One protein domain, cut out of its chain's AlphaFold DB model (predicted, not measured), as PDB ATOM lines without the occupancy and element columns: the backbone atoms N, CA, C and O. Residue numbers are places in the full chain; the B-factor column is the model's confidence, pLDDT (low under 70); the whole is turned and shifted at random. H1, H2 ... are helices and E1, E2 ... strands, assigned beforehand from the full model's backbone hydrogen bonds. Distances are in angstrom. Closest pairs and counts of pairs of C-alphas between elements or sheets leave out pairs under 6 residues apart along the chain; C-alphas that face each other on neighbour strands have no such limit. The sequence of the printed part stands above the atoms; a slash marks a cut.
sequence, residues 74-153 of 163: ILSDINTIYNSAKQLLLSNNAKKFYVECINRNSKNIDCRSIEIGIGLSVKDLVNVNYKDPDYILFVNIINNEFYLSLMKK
ATOM      1  N   ILE A  74     -18.484  -0.646  10.983       97.19
ATOM      2  CA  ILE A  74     -19.820  -0.430  10.416       97.19
ATOM      3  C   ILE A  74     -20.724  -1.511  10.993       97.19
ATOM      4  O   ILE A  74     -20.375  -2.690  10.930       97.19
ATOM      5  N   LEU A  75     -21.853  -1.112  11.566       96.31
ATOM      6  CA  LEU A  75     -22.801  -2.004  12.221       96.31
ATOM      7  C   LEU A  75     -24.207  -1.761  11.678       96.31
ATOM      8  O   LEU A  75     -24.584  -0.625  11.404       96.31
ATOM      9  N   SER A  76     -24.999  -2.822  11.581       92.44
ATOM     10  CA  SER A  76     -26.404  -2.768  11.159       92.44
ATOM     11  C   SER A  76     -27.393  -2.902  12.322       92.44
ATOM     12  O   SER A  76     -28.588  -2.709  12.130       92.44
ATOM     13  N   ASP A  77     -26.918  -3.249  13.523       89.56
ATOM     14  CA  ASP A  77     -27.749  -3.467  14.709       89.56
ATOM     15  C   ASP A  77     -27.283  -2.590  15.875       89.56
ATOM     16  O   ASP A  77     -26.118  -2.628  16.284       89.56
ATOM     17  N   ILE A  78     -28.228  -1.847  16.452       85.69
ATOM     18  CA  ILE A  78     -28.016  -0.978  17.608       85.69
ATOM     19  C   ILE A  78     -27.458  -1.735  18.820       85.69
ATOM     20  O   ILE A  78     -26.608  -1.204  19.533       85.69
ATOM     21  N   ASN A  79     -27.853  -2.996  19.023       86.62
ATOM     22  CA  ASN A  79     -27.399  -3.788  20.170       86.62
ATOM     23  C   ASN A  79     -25.896  -4.086  20.108       86.62
ATOM     24  O   ASN A  79     -25.233  -4.231  21.137       86.62
ATOM     25  N   THR A  80     -25.335  -4.139  18.898       92.62
ATOM     26  CA  THR A  80     -23.908  -4.411  18.689       92.62
ATOM     27  C   THR A  80     -23.025  -3.182  18.910       92.62
ATOM     28  O   THR A  80     -21.814  -3.331  19.103       92.62
ATOM     29  N   ILE A  81     -23.613  -1.978  18.946       94.81
ATOM     30  CA  ILE A  81     -22.879  -0.718  19.117       94.81
ATOM     31  C   ILE A  81     -22.151  -0.690  20.456       94.81
ATOM     32  O   ILE A  81     -20.987  -0.308  20.491       94.81
ATOM     33  N   TYR A  82     -22.788  -1.113  21.550       94.06
ATOM     34  CA  TYR A  82     -22.210  -0.988  22.894       94.06
ATOM     35  C   TYR A  82     -20.938  -1.827  23.061       94.06
ATOM     36  O   TYR A  82     -19.907  -1.328  23.513       94.06
ATOM     37  N   ASN A  83     -20.979  -3.086  22.617       94.62
ATOM     38  CA  ASN A  83     -19.817  -3.973  22.658       94.62
ATOM     39  C   ASN A  83     -18.697  -3.477  21.736       94.62
ATOM     40  O   ASN A  83     -17.531  -3.465  22.130       94.62
ATOM     41  N   SER A  84     -19.060  -3.015  20.540       96.81
ATOM     42  CA  SER A  84     -18.127  -2.463  19.553       96.81
ATOM     43  C   SER A  84     -17.441  -1.190  20.060       96.81
ATOM     44  O   SER A  84     -16.217  -1.079  20.032       96.81
ATOM     45  N   ALA A  85     -18.212  -0.261  20.630       96.38
ATOM     46  CA  ALA A  85     -17.714   0.960  21.256       96.38
ATOM     47  C   ALA A  85     -16.749   0.653  22.405       96.38
ATOM     48  O   ALA A  85     -15.647   1.203  22.454       96.38
ATOM     49  N   LYS A  86     -17.123  -0.276  23.294       95.69
ATOM     50  CA  LYS A  86     -16.263  -0.739  24.387       95.69
ATOM     51  C   LYS A  86     -14.943  -1.309  23.867       95.69
ATOM     52  O   LYS A  86     -13.885  -0.919  24.352       95.69
ATOM     53  N   GLN A  87     -14.984  -2.193  22.869       96.31
ATOM     54  CA  GLN A  87     -13.776  -2.770  22.270       96.31
ATOM     55  C   GLN A  87     -12.875  -1.703  21.635       96.31
ATOM     56  O   GLN A  87     -11.664  -1.724  21.855       96.31
ATOM     57  N   LEU A  88     -13.445  -0.747  20.895       96.50
ATOM     58  CA  LEU A  88     -12.685   0.353  20.296       96.50
ATOM     59  C   LEU A  88     -11.998   1.218  21.356       96.50
ATOM     60  O   LEU A  88     -10.807   1.499  21.233       96.50
ATOM     61  N   LEU A  89     -12.713   1.600  22.415       96.38
ATOM     62  CA  LEU A  89     -12.163   2.431  23.489       96.38
ATOM     63  C   LEU A  89     -11.025   1.727  24.239       96.38
ATOM     64  O   LEU A  89      -9.966   2.321  24.445       96.38
ATOM     65  N   LEU A  90     -11.218   0.455  24.600       95.19
ATOM     66  CA  LEU A  90     -10.220  -0.317  25.346       95.19
ATOM     67  C   LEU A  90      -8.982  -0.636  24.501       95.19
ATOM     68  O   LEU A  90      -7.864  -0.458  24.973       95.19
ATOM     69  N   SER A  91      -9.158  -1.041  23.238       95.69
ATOM     70  CA  SER A  91      -8.032  -1.341  22.333       95.69
ATOM     71  C   SER A  91      -7.152  -0.123  22.030       95.69
ATOM     72  O   SER A  91      -5.971  -0.281  21.727       95.69
ATOM     73  N   ASN A  92      -7.697   1.089  22.157       94.38
ATOM     74  CA  ASN A  92      -6.962   2.344  21.986       94.38
ATOM     75  C   ASN A  92      -6.472   2.946  23.312       94.38
ATOM     76  O   ASN A  92      -5.971   4.072  23.321       94.38
ATOM     77  N   ASN A  93      -6.599   2.215  24.428       93.12
ATOM     78  CA  ASN A  93      -6.223   2.667  25.769       93.12
ATOM     79  C   ASN A  93      -6.815   4.047  26.120       93.12
ATOM     80  O   ASN A  93      -6.152   4.876  26.752       93.12
ATOM     81  N   ALA A  94      -8.048   4.319  25.677       92.88
ATOM     82  CA  ALA A  94      -8.726   5.567  25.993       92.88
ATOM     83  C   ALA A  94      -8.912   5.666  27.514       92.88
ATOM     84  O   ALA A  94      -9.404   4.729  28.140       92.88
ATOM     85  N   LYS A  95      -8.523   6.798  28.111       92.88
ATOM     86  CA  LYS A  95      -8.741   7.067  29.541       92.88
ATOM     87  C   LYS A  95      -9.923   7.998  29.745       92.88
ATOM     88  O   LYS A  95     -10.768   7.734  30.598       92.88
ATOM     89  N   LYS A  96      -9.981   9.074  28.957       95.81
ATOM     90  CA  LYS A  96     -11.092  10.022  28.912       95.81
ATOM     91  C   LYS A  96     -11.710  10.023  27.524       95.81
ATOM     92  O   LYS A  96     -10.997  10.188  26.535       95.81
ATOM     93  N   PHE A  97     -13.026   9.909  27.443       97.12
ATOM     94  CA  PHE A  97     -13.715   9.953  26.158       97.12
ATOM     95  C   PHE A  97     -15.059  10.668  26.226       97.12
ATOM     96  O   PHE A  97     -15.631  10.862  27.295       97.12
ATOM     97  N   TYR A  98     -15.570  11.031  25.060       95.75
ATOM     98  CA  TYR A  98     -16.935  11.503  24.865       95.75
ATOM     99  C   TYR A  98     -17.533  10.809  23.636       95.75
ATOM    100  O   TYR A  98     -16.797  10.379  22.748       95.75
ATOM    101  N   VAL A  99     -18.857  10.674  23.593       97.50
ATOM    102  CA  VAL A  99     -19.587  10.085  22.466       97.50
ATOM    103  C   VAL A  99     -20.371  11.181  21.767       97.50
ATOM    104  O   VAL A  99     -21.198  11.820  22.403       97.50
ATOM    105  N   GLU A 100     -20.156  11.358  20.468       97.56
ATOM    106  CA  GLU A 100     -20.942  12.288  19.653       97.56
ATOM    107  C   GLU A 100     -21.729  11.495  18.609       97.56
ATOM    108  O   GLU A 100     -21.170  10.976  17.638       97.56
ATOM    109  N   CYS A 101     -23.039  11.384  18.809       97.38
ATOM    110  CA  CYS A 101     -23.920  10.755  17.840       97.38
ATOM    111  C   CYS A 101     -24.419  11.780  16.819       97.38
ATOM    112  O   CYS A 101     -24.900  12.861  17.154       97.38
ATOM    113  N   ILE A 102     -24.321  11.427  15.538       96.69
ATOM    114  CA  ILE A 102     -24.719  12.276  14.418       96.69
ATOM    115  C   ILE A 102     -25.745  11.511  13.585       96.69
ATOM    116  O   ILE A 102     -25.390  10.667  12.758       96.69
ATOM    117  N   ASN A 103     -27.026  11.828  13.778       94.62
ATOM    118  CA  ASN A 103     -28.095  11.269  12.959       94.62
ATOM    119  C   ASN A 103     -28.148  11.983  11.598       94.62
ATOM    120  O   ASN A 103     -28.502  13.159  11.504       94.62
ATOM    121  N   ARG A 104     -27.797  11.264  10.529       92.44
ATOM    122  CA  ARG A 104     -27.773  11.767   9.153       92.44
ATOM    123  C   ARG A 104     -29.000  11.275   8.385       92.44
ATOM    124  O   ARG A 104     -28.877  10.548   7.406       92.44
ATOM    125  N   ASN A 105     -30.174  11.723   8.835       83.81
ATOM    126  CA  ASN A 105     -31.485  11.471   8.219       83.81
ATOM    127  C   ASN A 105     -32.042  10.038   8.384       83.81
ATOM    128  O   ASN A 105     -32.818   9.569   7.552       83.81
ATOM    129  N   SER A 106     -31.687   9.344   9.466       83.50
ATOM    130  CA  SER A 106     -32.284   8.053   9.825       83.50
ATOM    131  C   SER A 106     -33.499   8.266  10.735       83.50
ATOM    132  O   SER A 106     -33.407   8.907  11.787       83.50
ATOM    133  N   LYS A 107     -34.662   7.756  10.322       78.12
ATOM    134  CA  LYS A 107     -35.910   7.877  11.094       78.12
ATOM    135  C   LYS A 107     -35.854   6.961  12.323       78.12
ATOM    136  O   LYS A 107     -35.328   5.859  12.243       78.12
ATOM    137  N   ASN A 108     -36.451   7.401  13.430       82.94
ATOM    138  CA  ASN A 108     -36.653   6.611  14.657       82.94
ATOM    139  C   ASN A 108     -35.388   6.233  15.449       82.94
ATOM    140  O   ASN A 108     -35.443   5.305  16.251       82.94
ATOM    141  N   ILE A 109     -34.270   6.944  15.271       87.44
ATOM    142  CA  ILE A 109     -33.074   6.729  16.096       87.44
ATOM    143  C   ILE A 109     -32.801   7.951  16.972       87.44
ATOM    144  O   ILE A 109     -32.556   9.049  16.468       87.44
ATOM    145  N   ASP A 110     -32.825   7.732  18.289       91.69
ATOM    146  CA  ASP A 110     -32.481   8.733  19.293       91.69
ATOM    147  C   ASP A 110     -30.985   8.681  19.627       91.69
ATOM    148  O   ASP A 110     -30.494   7.767  20.294       91.69
ATOM    149  N   CYS A 111     -30.262   9.706  19.177       95.12
ATOM    150  CA  CYS A 111     -28.837   9.846  19.449       95.12
ATOM    151  C   CYS A 111     -28.520   9.953  20.940       95.12
ATOM    152  O   CYS A 111     -27.510   9.410  21.383       95.12
ATOM    153  N   ARG A 112     -29.393  10.592  21.731       95.06
ATOM    154  CA  ARG A 112     -29.161  10.761  23.168       95.06
ATOM    155  C   ARG A 112     -29.143   9.410  23.879       95.06
ATOM    156  O   ARG A 112     -28.262   9.159  24.698       95.06
ATOM    157  N   SER A 113     -30.081   8.528  23.542       94.50
ATOM    158  CA  SER A 113     -30.120   7.159  24.066       94.50
ATOM    159  C   SER A 113     -28.865   6.360  23.702       94.50
ATOM    160  O   SER A 113     -28.332   5.654  24.555       94.50
ATOM    161  N   ILE A 114     -28.344   6.509  22.477       96.00
ATOM    162  CA  ILE A 114     -27.093   5.853  22.050       96.00
ATOM    163  C   ILE A 114     -25.897   6.361  22.859       96.00
ATOM    164  O   ILE A 114     -25.112   5.560  23.367       96.00
ATOM    165  N   GLU A 115     -25.764   7.679  23.010       97.00
ATOM    166  CA  GLU A 115     -24.680   8.301  23.776       97.00
ATOM    167  C   GLU A 115     -24.685   7.842  25.239       97.00
ATOM    168  O   GLU A 115     -23.648   7.431  25.766       97.00
ATOM    169  N   ILE A 116     -25.861   7.849  25.880       95.38
ATOM    170  CA  ILE A 116     -26.041   7.362  27.254       95.38
ATOM    171  C   ILE A 116     -25.726   5.866  27.341       95.38
ATOM    172  O   ILE A 116     -24.983   5.452  28.230       95.38
ATOM    173  N   GLY A 117     -26.255   5.055  26.421       95.19
ATOM    174  CA  GLY A 117     -26.056   3.606  26.412       95.19
ATOM    175  C   GLY A 117     -24.585   3.217  26.272       95.19
ATOM    176  O   GLY A 117     -24.090   2.385  27.033       95.19
ATOM    177  N   ILE A 118     -23.845   3.878  25.374       96.44
ATOM    178  CA  ILE A 118     -22.398   3.678  25.251       96.44
ATOM    179  C   ILE A 118     -21.691   4.104  26.540       96.44
ATOM    180  O   ILE A 118     -20.893   3.328  27.064       96.44
ATOM    181  N   GLY A 119     -22.006   5.285  27.084       95.62
ATOM    182  CA  GLY A 119     -21.421   5.768  28.338       95.62
ATOM    183  C   GLY A 119     -21.613   4.789  29.503       95.62
ATOM    184  O   GLY A 119     -20.667   4.510  30.237       95.62
ATOM    185  N   LEU A 120     -22.808   4.206  29.630       94.69
ATOM    186  CA  LEU A 120     -23.114   3.190  30.640       94.69
ATOM    187  C   LEU A 120     -22.380   1.864  30.390       94.69
ATOM    188  O   LEU A 120     -21.938   1.232  31.345       94.69
ATOM    189  N   SER A 121     -22.204   1.452  29.132       93.88
ATOM    190  CA  SER A 121     -21.554   0.174  28.781       93.88
ATOM    191  C   SER A 121     -20.067   0.093  29.157       93.88
ATOM    192  O   SER A 121     -19.514  -1.002  29.306       93.88
ATOM    193  N   VAL A 122     -19.423   1.250  29.321       94.56
ATOM    194  CA  VAL A 122     -18.013   1.381  29.720       94.56
ATOM    195  C   VAL A 122     -17.845   2.064  31.071       94.56
ATOM    196  O   VAL A 122     -16.735   2.473  31.425       94.56
ATOM    197  N   LYS A 123     -18.936   2.178  31.834       92.69
ATOM    198  CA  LYS A 123     -18.906   2.692  33.199       92.69
ATOM    199  C   LYS A 123     -17.851   1.928  34.006       92.69
ATOM    200  O   LYS A 123     -17.681   0.723  33.833       92.69
ATOM    201  N   ASP A 124     -17.110   2.661  34.830       92.44
ATOM    202  CA  ASP A 124     -16.014   2.165  35.673       92.44
ATOM    203  C   ASP A 124     -14.774   1.646  34.908       92.44
ATOM    204  O   ASP A 124     -13.753   1.351  35.524       92.44
ATOM    205  N   LEU A 125     -14.816   1.597  33.569       93.69
ATOM    206  CA  LEU A 125     -13.692   1.193  32.715       93.69
ATOM    207  C   LEU A 125     -13.009   2.387  32.046       93.69
ATOM    208  O   LEU A 125     -11.785   2.423  31.944       93.69
ATOM    209  N   VAL A 126     -13.797   3.353  31.571       94.25
ATOM    210  CA  VAL A 126     -13.304   4.551  30.881       94.25
ATOM    211  C   VAL A 126     -14.062   5.770  31.396       94.25
ATOM    212  O   VAL A 126     -15.279   5.735  31.564       94.25
ATOM    213  N   ASN A 127     -13.354   6.871  31.645       94.75
ATOM    214  CA  ASN A 127     -13.959   8.082  32.181       94.75
ATOM    215  C   ASN A 127     -14.680   8.883  31.082       94.75
ATOM    216  O   ASN A 127     -14.051   9.329  30.120       94.75
ATOM    217  N   VAL A 128     -15.983   9.120  31.240       95.25
ATOM    218  CA  VAL A 128     -16.748   9.996  30.339       95.25
ATOM    219  C   VAL A 128     -16.432  11.459  30.671       95.25
ATOM    220  O   VAL A 128     -16.724  11.934  31.766       95.25
ATOM    221  N   ASN A 129     -15.846  12.200  29.729       94.00
ATOM    222  CA  ASN A 129     -15.460  13.599  29.903       94.00
ATOM    223  C   ASN A 129     -15.817  14.444  28.671       94.00
ATOM    224  O   ASN A 129     -15.121  14.434  27.663       94.00
ATOM    225  N   TYR A 130     -16.875  15.243  28.791       89.25
ATOM    226  CA  TYR A 130     -17.368  16.130  27.730       89.25
ATOM    227  C   TYR A 130     -16.474  17.358  27.487       89.25
ATOM    228  O   TYR A 130     -16.471  17.929  26.398       89.25
ATOM    229  N   LYS A 131     -15.729  17.807  28.505       91.19
ATOM    230  CA  LYS A 131     -14.958  19.057  28.455       91.19
ATOM    231  C   LYS A 131     -13.588  18.839  27.816       91.19
ATOM    232  O   LYS A 131     -13.175  19.593  26.930       91.19
ATOM    233  N   ASP A 132     -12.904  17.793  28.260       93.50
ATOM    234  CA  ASP A 132     -11.525  17.472  27.898       93.50
ATOM    235  C   ASP A 132     -11.331  15.955  27.691       93.50
ATOM    236  O   ASP A 132     -10.716  15.283  28.525       93.50
ATOM    237  N   PRO A 133     -11.931  15.383  26.630       95.56
ATOM    238  CA  PRO A 133     -11.703  13.993  26.248       95.56
ATOM    239  C   PRO A 133     -10.367  13.817  25.513       95.56
ATOM    240  O   PRO A 133      -9.989  14.662  24.700       95.56
ATOM    241  N   ASP A 134      -9.717  12.666  25.714       92.31
ATOM    242  CA  ASP A 134      -8.575  12.241  24.894       92.31
ATOM    243  C   ASP A 134      -9.064  11.828  23.496       92.31
ATOM    244  O   ASP A 134      -8.477  12.187  22.474       92.31
ATOM    245  N   TYR A 135     -10.189  11.106  23.469       96.50
ATOM    246  CA  TYR A 135     -10.840  10.611  22.261       96.50
ATOM    247  C   TYR A 135     -12.327  10.958  22.222       96.50
ATOM    248  O   TYR A 135     -13.028  10.930  23.232       96.50
ATOM    249  N   ILE A 136     -12.834  11.216  21.025       97.75
ATOM    250  CA  ILE A 136     -14.257  11.294  20.732       97.75
ATOM    251  C   ILE A 136     -14.621  10.063  19.908       97.75
ATOM    252  O   ILE A 136     -14.015   9.791  18.869       97.75
ATOM    253  N   LEU A 137     -15.610   9.314  20.386       98.25
ATOM    254  CA  LEU A 137     -16.248   8.256  19.624       98.25
ATOM    255  C   LEU A 137     -17.435   8.856  18.874       98.25
ATOM    256  O   LEU A 137     -18.495   9.094  19.456       98.25
ATOM    257  N   PHE A 138     -17.264   9.105  17.583       98.44
ATOM    258  CA  PHE A 138     -18.363   9.523  16.727       98.44
ATOM    259  C   PHE A 138     -19.178   8.311  16.286       98.44
ATOM    260  O   PHE A 138     -18.620   7.311  15.832       98.44
ATOM    261  N   VAL A 139     -20.501   8.433  16.368       98.19
ATOM    262  CA  VAL A 139     -21.454   7.459  15.827       98.19
ATOM    263  C   VAL A 139     -22.258   8.155  14.738       98.19
ATOM    264  O   VAL A 139     -23.218   8.870  15.015       98.19
ATOM    265  N   ASN A 140     -21.843   7.994  13.482       97.88
ATOM    266  CA  ASN A 140     -22.593   8.530  12.348       97.88
ATOM    267  C   ASN A 140     -23.655   7.515  11.930       97.88
ATOM    268  O   ASN A 140     -23.327   6.358  11.685       97.88
ATOM    269  N   ILE A 141     -24.906   7.951  11.816       96.44
ATOM    270  CA  ILE A 141     -26.025   7.080  11.451       96.44
ATOM    271  C   ILE A 141     -26.505   7.453  10.059       96.44
ATOM    272  O   ILE A 141     -27.115   8.510   9.885       96.44
ATOM    273  N   ILE A 142     -26.215   6.611   9.073       94.50
ATOM    274  CA  ILE A 142     -26.501   6.861   7.656       94.50
ATOM    275  C   ILE A 142     -27.283   5.666   7.130       94.50
ATOM    276  O   ILE A 142     -26.806   4.544   7.233       94.50
ATOM    277  N   ASN A 143     -28.466   5.898   6.555       90.00
ATOM    278  CA  ASN A 143     -29.307   4.843   5.976       90.00
ATOM    279  C   ASN A 143     -29.537   3.650   6.931       90.00
ATOM    280  O   ASN A 143     -29.505   2.501   6.502       90.00
ATOM    281  N   ASN A 144     -29.770   3.931   8.221       89.31
ATOM    282  CA  ASN A 144     -29.923   2.947   9.307       89.31
ATOM    283  C   ASN A 144     -28.687   2.080   9.623       89.31
ATOM    284  O   ASN A 144     -28.791   1.147  10.414       89.31
ATOM    285  N   GLU A 145     -27.518   2.397   9.074       94.06
ATOM    286  CA  GLU A 145     -26.244   1.815   9.496       94.06
ATOM    287  C   GLU A 145     -25.503   2.761  10.446       94.06
ATOM    288  O   GLU A 145     -25.573   3.989  10.329       94.06
ATOM    289  N   PHE A 146     -24.755   2.177  11.378       96.69
ATOM    290  CA  PHE A 146     -23.969   2.876  12.384       96.69
ATOM    291  C   PHE A 146     -22.489   2.787  12.041       96.69
ATOM    292  O   PHE A 146     -21.902   1.708  11.994       96.69
ATOM    293  N   TYR A 147     -21.872   3.942  11.850       97.88
ATOM    294  CA  TYR A 147     -20.468   4.071  11.513       97.88
ATOM    295  C   TYR A 147     -19.727   4.634  12.719       97.88
ATOM    296  O   TYR A 147     -19.948   5.788  13.105       97.88
ATOM    297  N   LEU A 148     -18.864   3.813  13.313       98.38
ATOM    298  CA  LEU A 148     -18.073   4.195  14.475       98.38
ATOM    299  C   LEU A 148     -16.718   4.746  14.042       98.38
ATOM    300  O   LEU A 148     -15.999   4.120  13.255       98.38
ATOM    301  N   SER A 149     -16.365   5.892  14.616       98.44
ATOM    302  CA  SER A 149     -15.097   6.581  14.393       98.44
ATOM    303  C   SER A 149     -14.516   7.014  15.731       98.44
ATOM    304  O   SER A 149     -15.061   7.908  16.372       98.44
ATOM    305  N   LEU A 150     -13.417   6.405  16.164       97.88
ATOM    306  CA  LEU A 150     -12.685   6.838  17.349       97.88
ATOM    307  C   LEU A 150     -11.534   7.744  16.913       97.88
ATOM    308  O   LEU A 150     -10.601   7.292  16.254       97.88
ATOM    309  N   MET A 151     -11.612   9.025  17.259       96.88
ATOM    310  CA  MET A 151     -10.645  10.042  16.832       96.88
ATOM    311  C   MET A 151     -10.256  10.922  18.010       96.88
ATOM    312  O   MET A 151     -11.045  11.087  18.940       96.88
ATOM    313  N   LYS A 152      -9.064  11.516  18.001       94.50
ATOM    314  CA  LYS A 152      -8.726  12.522  19.013       94.50
ATOM    315  C   LYS A 152      -9.531  13.791  18.773       94.50
ATOM    316  O   LYS A 152      -9.936  14.102  17.651       94.50
ATOM    317  N   LYS A 153      -9.740  14.558  19.840       90.69
ATOM    318  CA  LYS A 153     -10.479  15.821  19.784       90.69
ATOM    319  C   LYS A 153      -9.898  16.758  18.715       90.69
ATOM    320  O   LYS A 153      -8.771  17.232  18.844       90.69
TER     321      LYS A 153
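What this domain is: This is residues 74 to 153 of the 163 residues of the protein "THUMP domain-containing protein" of Acidianus manzaensis (UniProt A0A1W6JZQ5). A twisted wall of three strands, E1, E2 and E3, is covered on one face by two helices, H1 over E2 and E3 and H2 over E1; this makes two layers, with no named helix on the other face. The printed part has 80 residues, of mixed class, with two helices and three strands in the order H1 E1 H2 E2 E3; the sheet is mixed, in the order E1 E2 E3. It is compact, with a radius of gyration of the C-alphas of 11.7 A, and spans 32 by 22 by 18 A.

Where its parts are: Find C-alpha 78 at (-28.016, -0.978, 17.608); from there H1, residues 78 to 91, runs 20.5 A. Next come E1, residues 96 to 104, 25.9 A long, H2, residues 111 to 121, 15.3 A, and E2, residues 135 to 142, 21.7 A. E3, residues 145 to 152, runs 22.6 A to C-alpha 152 at (-8.726, 12.522, 19.013).

How they stand to each other: Look first at E1 and E2, parallel at 16 degrees, with N 100 and O 137 within hydrogen-bond range at 3.0 A. E2 and E3 form an antiparallel hairpin, with N 138 and O 149 at 2.8 A. H1 runs along the strands at a height of 9.3 A over the sheet; its closest C-alphas to E3 are Leu 88 and Leu 150, 7.1 A. H2 is on the same face at 8.6 A, with Cys 111 closest to Cys 101 of E1, C-alphas 5.3 A apart. E1, H2 and E2 make a strand-helix-strand unit, two parallel neighbour strands with a helix between, whose crossover is left-handed. H1 touches H2 with residues 81 to 86 alone, at a steep tilt of 53 degrees, the same way; the closest C-alphas are Tyr 82 and Ile 118, 5.2 A. Each O i to N i+4 pair is within hydrogen-bond range in H2, and 8 of 10 in H1.

The domain as a whole: The farthest C-alphas, Asn 93 and Lys 107, are 33.5 A apart. The printed part has no cut, the link from H2 to E2 is long, and no printed residue has pLDDT under 70.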